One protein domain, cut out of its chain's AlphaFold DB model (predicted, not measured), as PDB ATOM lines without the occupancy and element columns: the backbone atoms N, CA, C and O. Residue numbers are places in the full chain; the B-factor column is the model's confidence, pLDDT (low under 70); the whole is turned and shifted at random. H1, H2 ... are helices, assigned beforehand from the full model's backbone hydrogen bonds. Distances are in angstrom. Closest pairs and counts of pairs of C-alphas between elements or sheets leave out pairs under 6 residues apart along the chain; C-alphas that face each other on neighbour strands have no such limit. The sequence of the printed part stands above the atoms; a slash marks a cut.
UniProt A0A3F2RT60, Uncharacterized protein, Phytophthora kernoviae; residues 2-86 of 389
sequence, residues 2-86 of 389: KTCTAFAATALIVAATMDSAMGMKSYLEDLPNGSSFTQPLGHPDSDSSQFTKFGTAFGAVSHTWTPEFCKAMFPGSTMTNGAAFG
ATOM      1  N   LYS A   2      26.465 -64.030  59.684       41.12
ATOM      2  CA  LYS A   2      27.187 -63.861  58.395       41.12
ATOM      3  C   LYS A   2      26.566 -64.539  57.153       41.12
ATOM      4  O   LYS A   2      26.647 -63.972  56.074       41.12
ATOM      5  N   THR A   3      25.940 -65.710  57.282       41.25
ATOM      6  CA  THR A   3      25.334 -66.433  56.142       41.25
ATOM      7  C   THR A   3      24.016 -65.823  55.660       41.25
ATOM      8  O   THR A   3      23.814 -65.694  54.459       41.25
ATOM      9  N   CYS A   4      23.140 -65.390  56.573       41.31
ATOM     10  CA  CYS A   4      21.849 -64.781  56.227       41.31
ATOM     11  C   CYS A   4      22.013 -63.486  55.416       41.31
ATOM     12  O   CYS A   4      21.263 -63.253  54.475       41.31
ATOM     13  N   THR A   5      23.016 -62.666  55.751       45.69
ATOM     14  CA  THR A   5      23.301 -61.410  55.041       45.69
ATOM     15  C   THR A   5      23.761 -61.651  53.601       45.69
ATOM     16  O   THR A   5      23.389 -60.887  52.718       45.69
ATOM     17  N   ALA A   6      24.525 -62.720  53.349       39.31
ATOM     18  CA  ALA A   6      25.040 -63.032  52.017       39.31
ATOM     19  C   ALA A   6      23.918 -63.419  51.039       39.31
ATOM     20  O   ALA A   6      23.788 -62.796  49.990       39.31
ATOM     21  N   PHE A   7      23.061 -64.381  51.402       44.19
ATOM     22  CA  PHE A   7      21.965 -64.821  50.526       44.19
ATOM     23  C   PHE A   7      20.927 -63.719  50.270       44.19
ATOM     24  O   PHE A   7      20.467 -63.574  49.139       44.19
ATOM     25  N   ALA A   8      20.599 -62.911  51.286       48.34
ATOM     26  CA  ALA A   8      19.702 -61.769  51.117       48.34
ATOM     27  C   ALA A   8      20.295 -60.710  50.168       48.34
ATOM     28  O   ALA A   8      19.589 -60.221  49.290       48.34
ATOM     29  N   ALA A   9      21.592 -60.402  50.292       43.03
ATOM     30  CA  ALA A   9      22.264 -59.466  49.396       43.03
ATOM     31  C   ALA A   9      22.298 -59.978  47.947       43.03
ATOM     32  O   ALA A   9      21.958 -59.229  47.037       43.03
ATOM     33  N   THR A  10      22.647 -61.248  47.708       43.53
ATOM     34  CA  THR A  10      22.704 -61.796  46.340       43.53
ATOM     35  C   THR A  10      21.330 -61.819  45.667       43.53
ATOM     36  O   THR A  10      21.226 -61.427  44.508       43.53
ATOM     37  N   ALA A  11      20.269 -62.214  46.380       44.22
ATOM     38  CA  ALA A  11      18.910 -62.194  45.832       44.22
ATOM     39  C   ALA A  11      18.436 -60.764  45.509       44.22
ATOM     40  O   ALA A  11      17.852 -60.538  44.453       44.22
ATOM     41  N   LEU A  12      18.745 -59.793  46.377       45.31
ATOM     42  CA  LEU A  12      18.388 -58.387  46.176       45.31
ATOM     43  C   LEU A  12      19.156 -57.747  45.005       45.31
ATOM     44  O   LEU A  12      18.576 -56.967  44.257       45.31
ATOM     45  N   ILE A  13      20.419 -58.130  44.784       46.94
ATOM     46  CA  ILE A  13      21.218 -57.706  43.618       46.94
ATOM     47  C   ILE A  13      20.654 -58.290  42.311       46.94
ATOM     48  O   ILE A  13      20.552 -57.575  41.314       46.94
ATOM     49  N   VAL A  14      20.256 -59.569  42.294       46.06
ATOM     50  CA  VAL A  14      19.655 -60.196  41.099       46.06
ATOM     51  C   VAL A  14      18.278 -59.599  40.784       46.06
ATOM     52  O   VAL A  14      17.995 -59.317  39.624       46.06
ATOM     53  N   ALA A  15      17.448 -59.334  41.798       44.50
ATOM     54  CA  ALA A  15      16.169 -58.649  41.607       44.50
ATOM     55  C   ALA A  15      16.366 -57.224  41.053       44.50
ATOM     56  O   ALA A  15      15.816 -56.897  40.005       44.50
ATOM     57  N   ALA A  16      17.223 -56.414  41.687       43.31
ATOM     58  CA  ALA A  16      17.473 -55.032  41.273       43.31
ATOM     59  C   ALA A  16      18.075 -54.913  39.858       43.31
ATOM     60  O   ALA A  16      17.778 -53.960  39.142       43.31
ATOM     61  N   THR A  17      18.902 -55.871  39.427       40.41
ATOM     62  CA  THR A  17      19.496 -55.859  38.074       40.41
ATOM     63  C   THR A  17      18.525 -56.297  36.975       40.41
ATOM     64  O   THR A  17      18.639 -55.806  35.853       40.41
ATOM     65  N   MET A  18      17.546 -57.158  37.276       38.62
ATOM     66  CA  MET A  18      16.468 -57.504  36.335       38.62
ATOM     67  C   MET A  18      15.418 -56.383  36.239       38.62
ATOM     68  O   MET A  18      15.017 -56.018  35.134       38.62
ATOM     69  N   ASP A  19      15.042 -55.793  37.377       38.78
ATOM     70  CA  ASP A  19      14.167 -54.615  37.483       38.78
ATOM     71  C   ASP A  19      14.714 -53.429  36.665       38.78
ATOM     72  O   ASP A  19      14.047 -52.933  35.753       38.78
ATOM     73  N   SER A  20      15.993 -53.088  36.874       40.50
ATOM     74  CA  SER A  20      16.688 -52.022  36.136       40.50
ATOM     75  C   SER A  20      16.655 -52.222  34.615       40.50
ATOM     76  O   SER A  20      16.567 -51.248  33.870       40.50
ATOM     77  N   ALA A  21      16.727 -53.468  34.133       39.94
ATOM     78  CA  ALA A  21      16.745 -53.773  32.703       39.94
ATOM     79  C   ALA A  21      15.345 -53.723  32.062       39.94
ATOM     80  O   ALA A  21      15.200 -53.246  30.934       39.94
ATOM     81  N   MET A  22      14.311 -54.195  32.769       44.69
ATOM     82  CA  MET A  22      12.935 -54.199  32.253       44.69
ATOM     83  C   MET A  22      12.283 -52.816  32.352       44.69
ATOM     84  O   MET A  22      11.701 -52.358  31.366       44.69
ATOM     85  N   GLY A  23      12.461 -52.114  33.477       49.09
ATOM     86  CA  GLY A  23      11.978 -50.742  33.651       49.09
ATOM     87  C   GLY A  23      12.612 -49.770  32.652       49.09
ATOM     88  O   GLY A  23      11.914 -48.958  32.044       49.09
ATOM     89  N   MET A  24      13.920 -49.901  32.393       57.72
ATOM     90  CA  MET A  24      14.601 -49.081  31.385       57.72
ATOM     91  C   MET A  24      13.971 -49.242  29.998       57.72
ATOM     92  O   MET A  24      13.765 -48.239  29.319       57.72
ATOM     93  N   LYS A  25      13.596 -50.462  29.588       62.59
ATOM     94  CA  LYS A  25      12.960 -50.669  28.282       62.59
ATOM     95  C   LYS A  25      11.568 -50.034  28.197       62.59
ATOM     96  O   LYS A  25      11.274 -49.430  27.172       62.59
ATOM     97  N   SER A  26      10.732 -50.118  29.236       68.12
ATOM     98  CA  SER A  26       9.406 -49.476  29.200       68.12
ATOM     99  C   SER A  26       9.496 -47.953  29.097       68.12
ATOM    100  O   SER A  26       8.817 -47.377  28.255       68.12
ATOM    101  N   TYR A  27      10.391 -47.311  29.858       73.88
ATOM    102  CA  TYR A  27      10.551 -45.851  29.798       73.88
ATOM    103  C   TYR A  27      11.145 -45.356  28.472       73.88
ATOM    104  O   TYR A  27      10.942 -44.199  28.117       73.88
ATOM    105  N   LEU A  28      11.857 -46.204  27.720       79.69
ATOM    106  CA  LEU A  28      12.291 -45.874  26.360       79.69
ATOM    107  C   LEU A  28      11.118 -45.865  25.362       79.69
ATOM    108  O   LEU A  28      11.136 -45.069  24.431       79.69
ATOM    109  N   GLU A  29      10.070 -46.668  25.556       78.50
ATOM    110  CA  GLU A  29       8.860 -46.608  24.707       78.50
ATOM    111  C   GLU A  29       7.996 -45.357  24.992       78.50
ATOM    112  O   GLU A  29       7.159 -44.977  24.170       78.50
ATOM    113  N   ASP A  30       8.223 -44.681  26.127       85.38
ATOM    114  CA  ASP A  30       7.629 -43.380  26.473       85.38
ATOM    115  C   ASP A  30       8.429 -42.178  25.901       85.38
ATOM    116  O   ASP A  30       8.090 -41.025  26.180       85.38
ATOM    117  N   LEU A  31       9.465 -42.423  25.080       85.69
ATOM    118  CA  LEU A  31      10.299 -41.404  24.421       85.69
ATOM    119  C   LEU A  31      10.289 -41.554  22.883       85.69
ATOM    120  O   LEU A  31      10.394 -42.675  22.372       85.69
ATOM    121  N   PRO A  32      10.280 -40.451  22.105       82.38
ATOM    122  CA  PRO A  32      10.456 -40.538  20.661       82.38
ATOM    123  C   PRO A  32      11.821 -41.152  20.318       82.38
ATOM    124  O   PRO A  32      12.848 -40.820  20.906       82.38
ATOM    125  N   ASN A  33      11.817 -42.106  19.382       77.12
ATOM    126  CA  ASN A  33      12.972 -42.939  19.016       77.12
ATOM    127  C   ASN A  33      13.659 -43.677  20.187       77.12
ATOM    128  O   ASN A  33      14.772 -44.167  19.996       77.12
ATOM    129  N   GLY A  34      13.043 -43.804  21.370       79.06
ATOM    130  CA  GLY A  34      13.712 -44.348  22.557       79.06
ATOM    131  C   GLY A  34      14.261 -45.770  22.381       79.06
ATOM    132  O   GLY A  34      15.343 -46.074  22.872       79.06
ATOM    133  N   SER A  35      13.614 -46.606  21.566       75.12
ATOM    134  CA  SER A  35      14.108 -47.941  21.185       75.12
ATOM    135  C   SER A  35      15.423 -47.943  20.382       75.12
ATOM    136  O   SER A  35      16.061 -48.988  20.260       75.12
ATOM    137  N   SER A  36      15.872 -46.789  19.875       72.56
ATOM    138  CA  SER A  36      17.201 -46.620  19.263       72.56
ATOM    139  C   SER A  36      18.319 -46.475  20.301       72.56
ATOM    140  O   SER A  36      19.489 -46.657  19.961       72.56
ATOM    141  N   PHE A  37      17.996 -46.129  21.553       70.56
ATOM    142  CA  PHE A  37      18.976 -45.852  22.602       70.56
ATOM    143  C   PHE A  37      19.383 -47.130  23.333       70.56
ATOM    144  O   PHE A  37      18.565 -47.830  23.920       70.56
ATOM    145  N   THR A  38      20.686 -47.409  23.338       66.94
ATOM    146  CA  THR A  38      21.282 -48.596  23.973       66.94
ATOM    147  C   THR A  38      21.959 -48.298  25.316       66.94
ATOM    148  O   THR A  38      22.592 -49.183  25.889       66.94
ATOM    149  N   GLN A  39      21.852 -47.062  25.813       66.31
ATOM    150  CA  GLN A  39      22.555 -46.576  27.003       66.31
ATOM    151  C   GLN A  39      21.591 -46.158  28.129       66.31
ATOM    152  O   GLN A  39      20.473 -45.722  27.840       66.31
ATOM    153  N   PRO A  40      22.027 -46.190  29.403       67.00
ATOM    154  CA  PRO A  40      21.232 -45.691  30.520       67.00
ATOM    155  C   PRO A  40      20.974 -44.177  30.423       67.00
ATOM    156  O   PRO A  40      21.879 -43.365  30.599       67.00
ATOM    157  N   LEU A  41      19.722 -43.778  30.175       76.19
ATOM    158  CA  LEU A  41      19.315 -42.362  30.202       76.19
ATOM    159  C   LEU A  41      18.904 -41.889  31.606       76.19
ATOM    160  O   LEU A  41      19.101 -40.723  31.945       76.19
ATOM    161  N   GLY A  42      18.325 -42.777  32.423       74.88
ATOM    162  CA  GLY A  42      17.787 -42.446  33.750       74.88
ATOM    163  C   GLY A  42      18.811 -42.476  34.890       74.88
ATOM    164  O   GLY A  42      18.723 -41.651  35.797       74.88
ATOM    165  N   HIS A  43      19.805 -43.364  34.809       72.75
ATOM    166  CA  HIS A  43      20.784 -43.658  35.866       72.75
ATOM    167  C   HIS A  43      22.223 -43.560  35.328       72.75
ATOM    168  O   HIS A  43      22.468 -44.066  34.234       72.75
ATOM    169  N   PRO A  44      23.181 -42.946  36.046       73.38
ATOM    170  CA  PRO A  44      24.585 -42.920  35.632       73.38
ATOM    171  C   PRO A  44      25.229 -44.299  35.841       73.38
ATOM    172  O   PRO A  44      25.009 -44.917  36.873       73.38
ATOM    173  N   ASP A  45      26.015 -44.794  34.880       68.56
ATOM    174  CA  ASP A  45      26.858 -46.004  35.010       68.56
ATOM    175  C   ASP A  45      26.163 -47.269  35.582       68.56
ATOM    176  O   ASP A  45      26.801 -48.148  36.158       68.56
ATOM    177  N   SER A  46      24.845 -47.397  35.380       62.84
ATOM    178  CA  SER A  46      23.968 -48.427  35.983       62.84
ATOM    179  C   SER A  46      23.821 -48.374  37.518       62.84
ATOM    180  O   SER A  46      23.323 -49.327  38.119       62.84
ATOM    181  N   ASP A  47      24.196 -47.267  38.163       69.12
ATOM    182  CA  ASP A  47      23.922 -46.988  39.577       69.12
ATOM    183  C   ASP A  47      22.452 -46.578  39.772       69.12
ATOM    184  O   ASP A  47      22.070 -45.417  39.597       69.12
ATOM    185  N   SER A  48      21.615 -47.537  40.174       66.56
ATOM    186  CA  SER A  48      20.193 -47.307  40.453       66.56
ATOM    187  C   SER A  48      19.927 -46.404  41.667       66.56
ATOM    188  O   SER A  48      18.793 -45.959  41.851       66.56
ATOM    189  N   SER A  49      20.941 -46.091  42.485       69.88
ATOM    190  CA  SER A  49      20.799 -45.191  43.639       69.88
ATOM    191  C   SER A  49      20.862 -43.702  43.274       69.88
ATOM    192  O   SER A  49      20.529 -42.853  44.104       69.88
ATOM    193  N   GLN A  50      21.245 -43.376  42.036       73.38
ATOM    194  CA  GLN A  50      21.361 -42.005  41.541       73.38
ATOM    195  C   GLN A  50      20.610 -41.809  40.227       73.38
ATOM    196  O   GLN A  50      20.528 -42.708  39.399       73.38
ATOM    197  N   PHE A  51      20.093 -40.601  40.005       78.31
ATOM    198  CA  PHE A  51      19.413 -40.231  38.764       78.31
ATOM    199  C   PHE A  51      20.251 -39.238  37.964       78.31
ATOM    200  O   PHE A  51      20.864 -38.322  38.520       78.31
ATOM    201  N   THR A  52      20.245 -39.369  36.639       83.12
ATOM    202  CA  THR A  52      20.787 -38.323  35.765       83.12
ATOM    203  C   THR A  52      19.903 -37.072  35.840       83.12
ATOM    204  O   THR A  52      18.746 -37.112  36.273       83.12
ATOM    205  N   LYS A  53      20.408 -35.934  35.348       86.25
ATOM    206  CA  LYS A  53      19.590 -34.718  35.191       86.25
ATOM    207  C   LYS A  53      18.377 -34.947  34.277       86.25
ATOM    208  O   LYS A  53      17.335 -34.349  34.514       86.25
ATOM    209  N   PHE A  54      18.505 -35.819  33.271       86.56
ATOM    210  CA  PHE A  54      17.404 -36.179  32.376       86.56
ATOM    211  C   PHE A  54      16.374 -37.052  33.101       86.56
ATOM    212  O   PHE A  54      15.203 -36.691  33.129       86.56
ATOM    213  N   GLY A  55      16.810 -38.129  33.767       86.00
ATOM    214  CA  GLY A  55      15.931 -39.009  34.545       86.00
ATOM    215  C   GLY A  55      15.175 -38.266  35.648       86.00
ATOM    216  O   GLY A  55      13.969 -38.434  35.789       86.00
ATOM    217  N   THR A  56      15.852 -37.354  36.350       85.75
ATOM    218  CA  THR A  56      15.229 -36.480  37.361       85.75
ATOM    219  C   THR A  56      14.135 -35.596  36.751       85.75
ATOM    220  O   THR A  56      13.045 -35.483  37.310       85.75
ATOM    221  N   ALA A  57      14.401 -34.973  35.598       85.69
ATOM    222  CA  ALA A  57      13.436 -34.106  34.925       85.69
ATOM    223  C   ALA A  57      12.265 -34.893  34.307       85.69
ATOM    224  O   ALA A  57      11.131 -34.418  34.347       85.69
ATOM    225  N   PHE A  58      12.514 -36.096  33.781       86.56
ATOM    226  CA  PHE A  58      11.480 -36.964  33.216       86.56
ATOM    227  C   PHE A  58      10.580 -37.551  34.312       86.56
ATOM    228  O   PHE A  58       9.357 -37.529  34.190       86.56
ATOM    229  N   GLY A  59      11.157 -37.964  35.445       82.19
ATOM    230  CA  GLY A  59      10.400 -38.374  36.630       82.19
ATOM    231  C   GLY A  59       9.542 -37.245  37.212       82.19
ATOM    232  O   GLY A  59       8.417 -37.492  37.641       82.19
ATOM    233  N   ALA A  60      10.009 -35.991  37.151       84.19
ATOM    234  CA  ALA A  60       9.227 -34.824  37.573       84.19
ATOM    235  C   ALA A  60       7.981 -34.555  36.700       84.19
ATOM    236  O   ALA A  60       7.028 -33.945  37.182       84.19
ATOM    237  N   VAL A  61       7.957 -35.038  35.450       82.69
ATOM    238  CA  VAL A  61       6.767 -35.048  34.573       82.69
ATOM    239  C   VAL A  61       6.097 -36.428  34.512       82.69
ATOM    240  O   VAL A  61       5.430 -36.761  33.534       82.69
ATOM    241  N   SER A  62       6.267 -37.244  35.558       79.94
ATOM    242  CA  SER A  62       5.676 -38.585  35.685       79.94
ATOM    243  C   SER A  62       5.989 -39.508  34.499       79.94
ATOM    244  O   SER A  62       5.125 -40.263  34.057       79.94
ATOM    245  N   HIS A  63       7.212 -39.422  33.966       83.00
ATOM    246  CA  HIS A  63       7.692 -40.193  32.811       83.00
ATOM    247  C   HIS A  63       6.811 -40.036  31.556       83.00
ATOM    248  O   HIS A  63       6.674 -40.954  30.755       83.00
ATOM    249  N   THR A  64       6.184 -38.869  31.386       83.62
ATOM    250  CA  THR A  64       5.329 -38.561  30.234       83.62
ATOM    251  C   THR A  64       6.008 -37.547  29.319       83.62
ATOM    252  O   THR A  64       6.463 -36.496  29.771       83.62
ATOM    253  N   TRP A  65       6.032 -37.820  28.013       87.69
ATOM    254  CA  TRP A  65       6.514 -36.870  27.010       87.69
ATOM    255  C   TRP A  65       5.506 -35.731  26.795       87.69
ATOM    256  O   TRP A  65       4.653 -35.777  25.910       87.69
ATOM    257  N   THR A  66       5.557 -34.716  27.658       90.50
ATOM    258  CA  THR A  66       4.694 -33.530  27.554       90.50
ATOM    259  C   THR A  66       5.280 -32.487  26.594       90.50
ATOM    260  O   THR A  66       6.502 -32.426  26.422       90.50
ATOM    261  N   PRO A  67       4.456 -31.596  26.006       88.56
ATOM    262  CA  PRO A  67       4.952 -30.475  25.205       88.56
ATOM    263  C   PRO A  67       5.934 -29.576  25.969       88.56
ATOM    264  O   PRO A  67       6.867 -29.039  25.374       88.56
ATOM    265  N   GLU A  68       5.748 -29.413  27.279       91.56
ATOM    266  CA  GLU A  68       6.645 -28.671  28.169       91.56
ATOM    267  C   GLU A  68       7.984 -29.397  28.349       91.56
ATOM    268  O   GLU A  68       9.038 -28.769  28.235       91.56
ATOM    269  N   PHE A  69       7.961 -30.715  28.577       91.38
ATOM    270  CA  PHE A  69       9.173 -31.522  28.719       91.38
ATOM    271  C   PHE A  69       9.963 -31.595  27.411       91.38
ATOM    272  O   PHE A  69      11.179 -31.424  27.416       91.38
ATOM    273  N   CYS A  70       9.278 -31.759  26.281       91.88
ATOM    274  CA  CYS A  70       9.880 -31.729  24.952       91.88
ATOM    275  C   CYS A  70      10.570 -30.384  24.648       91.88
ATOM    276  O   CYS A  70      11.672 -30.361  24.094       91.88
ATOM    277  N   LYS A  71       9.975 -29.254  25.057       91.12
ATOM    278  CA  LYS A  71      10.559 -27.909  24.879       91.12
ATOM    279  C   LYS A  71      11.673 -27.580  25.876       91.12
ATOM    280  O   LYS A  71      12.399 -26.611  25.656       91.12
ATOM    281  N   ALA A  72      11.821 -28.343  26.958       90.75
ATOM    282  CA  ALA A  72      12.905 -28.150  27.915       90.75
ATOM    283  C   ALA A  72      14.272 -28.484  27.291       90.75
ATOM    284  O   ALA A  72      14.375 -29.273  26.354       90.75
ATOM    285  N   MET A  73      15.336 -27.873  27.816       90.25
ATOM    286  CA  MET A  73      16.711 -28.084  27.348       90.25
ATOM    287  C   MET A  73      17.218 -29.484  27.705       90.25
ATOM    288  O   MET A  73      17.099 -29.902  28.860       90.25
ATOM    289  N   PHE A  74      17.858 -30.168  26.753       87.50
ATOM    290  CA  PHE A  74      18.522 -31.437  27.031       87.50
ATOM    291  C   PHE A  74      19.768 -31.197  27.910       87.50
ATOM    292  O   PHE A  74      20.605 -30.354  27.566       87.50
ATOM    293  N   PRO A  75      19.934 -31.900  29.049       83.50
ATOM    294  CA  PRO A  75      21.026 -31.627  29.980       83.50
ATOM    295  C   PRO A  75      22.414 -31.752  29.341       83.50
ATOM    296  O   PRO A  75      22.771 -32.790  28.797       83.50
ATOM    297  N   GLY A  76      23.223 -30.695  29.450       79.69
ATOM    298  CA  GLY A  76      24.573 -30.666  28.874       79.69
ATOM    299  C   GLY A  76      24.623 -30.390  27.366       79.69
ATOM    300  O   GLY A  76      25.700 -30.502  26.785       79.69
ATOM    301  N   SER A  77      23.501 -30.008  26.744       82.56
ATOM    302  CA  SER A  77      23.428 -29.594  25.339       82.56
ATOM    303  C   SER A  77      22.829 -28.189  25.169       82.56
ATOM    304  O   SER A  77      22.272 -27.608  26.101       82.56
ATOM    305  N   THR A  78      22.947 -27.636  23.960       82.50
ATOM    306  CA  THR A  78      22.367 -26.347  23.532       82.50
ATOM    307  C   THR A  78      20.995 -26.489  22.860       82.50
ATOM    308  O   THR A  78      20.411 -25.494  22.433       82.50
ATOM    309  N   MET A  79      20.467 -27.710  22.776       84.56
ATOM    310  CA  MET A  79      19.192 -28.052  22.135       84.56
ATOM    311  C   MET A  79      18.119 -28.511  23.134       84.56
ATOM    312  O   MET A  79      18.410 -28.824  24.290       84.56
ATOM    313  N   THR A  80      16.868 -28.561  22.676       89.75
ATOM    314  CA  THR A  80      15.728 -29.086  23.438       89.75
ATOM    315  C   THR A  80      15.694 -30.616  23.448       89.75
ATOM    316  O   THR A  80      16.276 -31.265  22.578       89.75
ATOM    317  N   ASN A  81      14.958 -31.203  24.395       87.56
ATOM    318  CA  ASN A  81      14.660 -32.636  24.416       87.56
ATOM    319  C   ASN A  81      13.999 -33.082  23.095       87.56
ATOM    320  O   ASN A  81      14.407 -34.082  22.516       87.56
ATOM    321  N   GLY A  82      13.060 -32.300  22.556       87.12
ATOM    322  CA  GLY A  82      12.459 -32.538  21.241       87.12
ATOM    323  C   GLY A  82      13.487 -32.730  20.130       87.12
ATOM    324  O   GLY A  82      13.484 -33.744  19.434       87.12
ATOM    325  N   ALA A  83      14.431 -31.797  20.012       83.94
ATOM    326  CA  ALA A  83      15.488 -31.876  19.009       83.94
ATOM    327  C   ALA A  83      16.516 -32.998  19.272       83.94
ATOM    328  O   ALA A  83      17.134 -33.468  18.318       83.94
ATOM    329  N   ALA A  84      16.683 -33.438  20.526       84.19
ATOM    330  CA  ALA A  84      17.553 -34.558  20.901       84.19
ATOM    331  C   ALA A  84      16.963 -35.927  20.521       84.19
ATOM    332  O   ALA A  84      17.695 -36.825  20.110       84.19
ATOM    333  N   PHE A  85      15.645 -36.085  20.671       83.38
ATOM    334  CA  PHE A  85      14.942 -37.361  20.501       83.38
ATOM    335  C   PHE A  85      14.179 -37.480  19.166       83.38
ATOM    336  O   PHE A  85      13.532 -38.493  18.915       83.38
ATOM    337  N   GLY A  86      14.275 -36.494  18.268       80.81
ATOM    338  CA  GLY A  86      13.666 -36.546  16.928       80.81
ATOM    339  C   GLY A  86      12.197 -36.113  16.857       80.81
ATOM    340  O   GLY A  86      11.506 -36.448  15.894       80.81
TER     341      GLY A  86
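This is residues 2 to 86 of the 389 residues of an uncharacterized protein of Phytophthora kernoviae (UniProt A0A3F2RT60). One long helix, H1, sticks out with residues 2 to 15 as an arm from a small head of loops and three short helices, H2, H3 and H4. The printed part is all helix, 85 residues with four named helices in that order and no named strand. It is loose, with a radius of gyration of the C-alphas of 15.6 A, and spans 52 by 21 by 21 A, the arm making the length.

Start at H1, residues 2 to 29, which touches no helix. Go on to H2, residues 53 to 60, and H3, residues 67 to 71: they are close but not clearly touching, their closest C-alphas, of Phe 58 and Phe 69, 7.4 A apart. H3 touches H4, residues 81 to 85; the closest C-alphas, of Cys 70 and Gly 82, are 4.6 A apart. O i to N i+4 pairs are each within hydrogen-bond range in H2, H3 and H4, and 23 of 24 in H1.

Find C-alpha 2 at (27.187, -63.861, 58.395); H1 runs 42.1 A to C-alpha 29. H2 runs 10.6 A; H4 ends at C-alpha 85, (14.942, -37.361, 20.501).

The printed part has no cut. Residues 30 to 52 make a long link. Residues 2 to 26, 38 to 40 and 45 to 49 have pLDDT under 70.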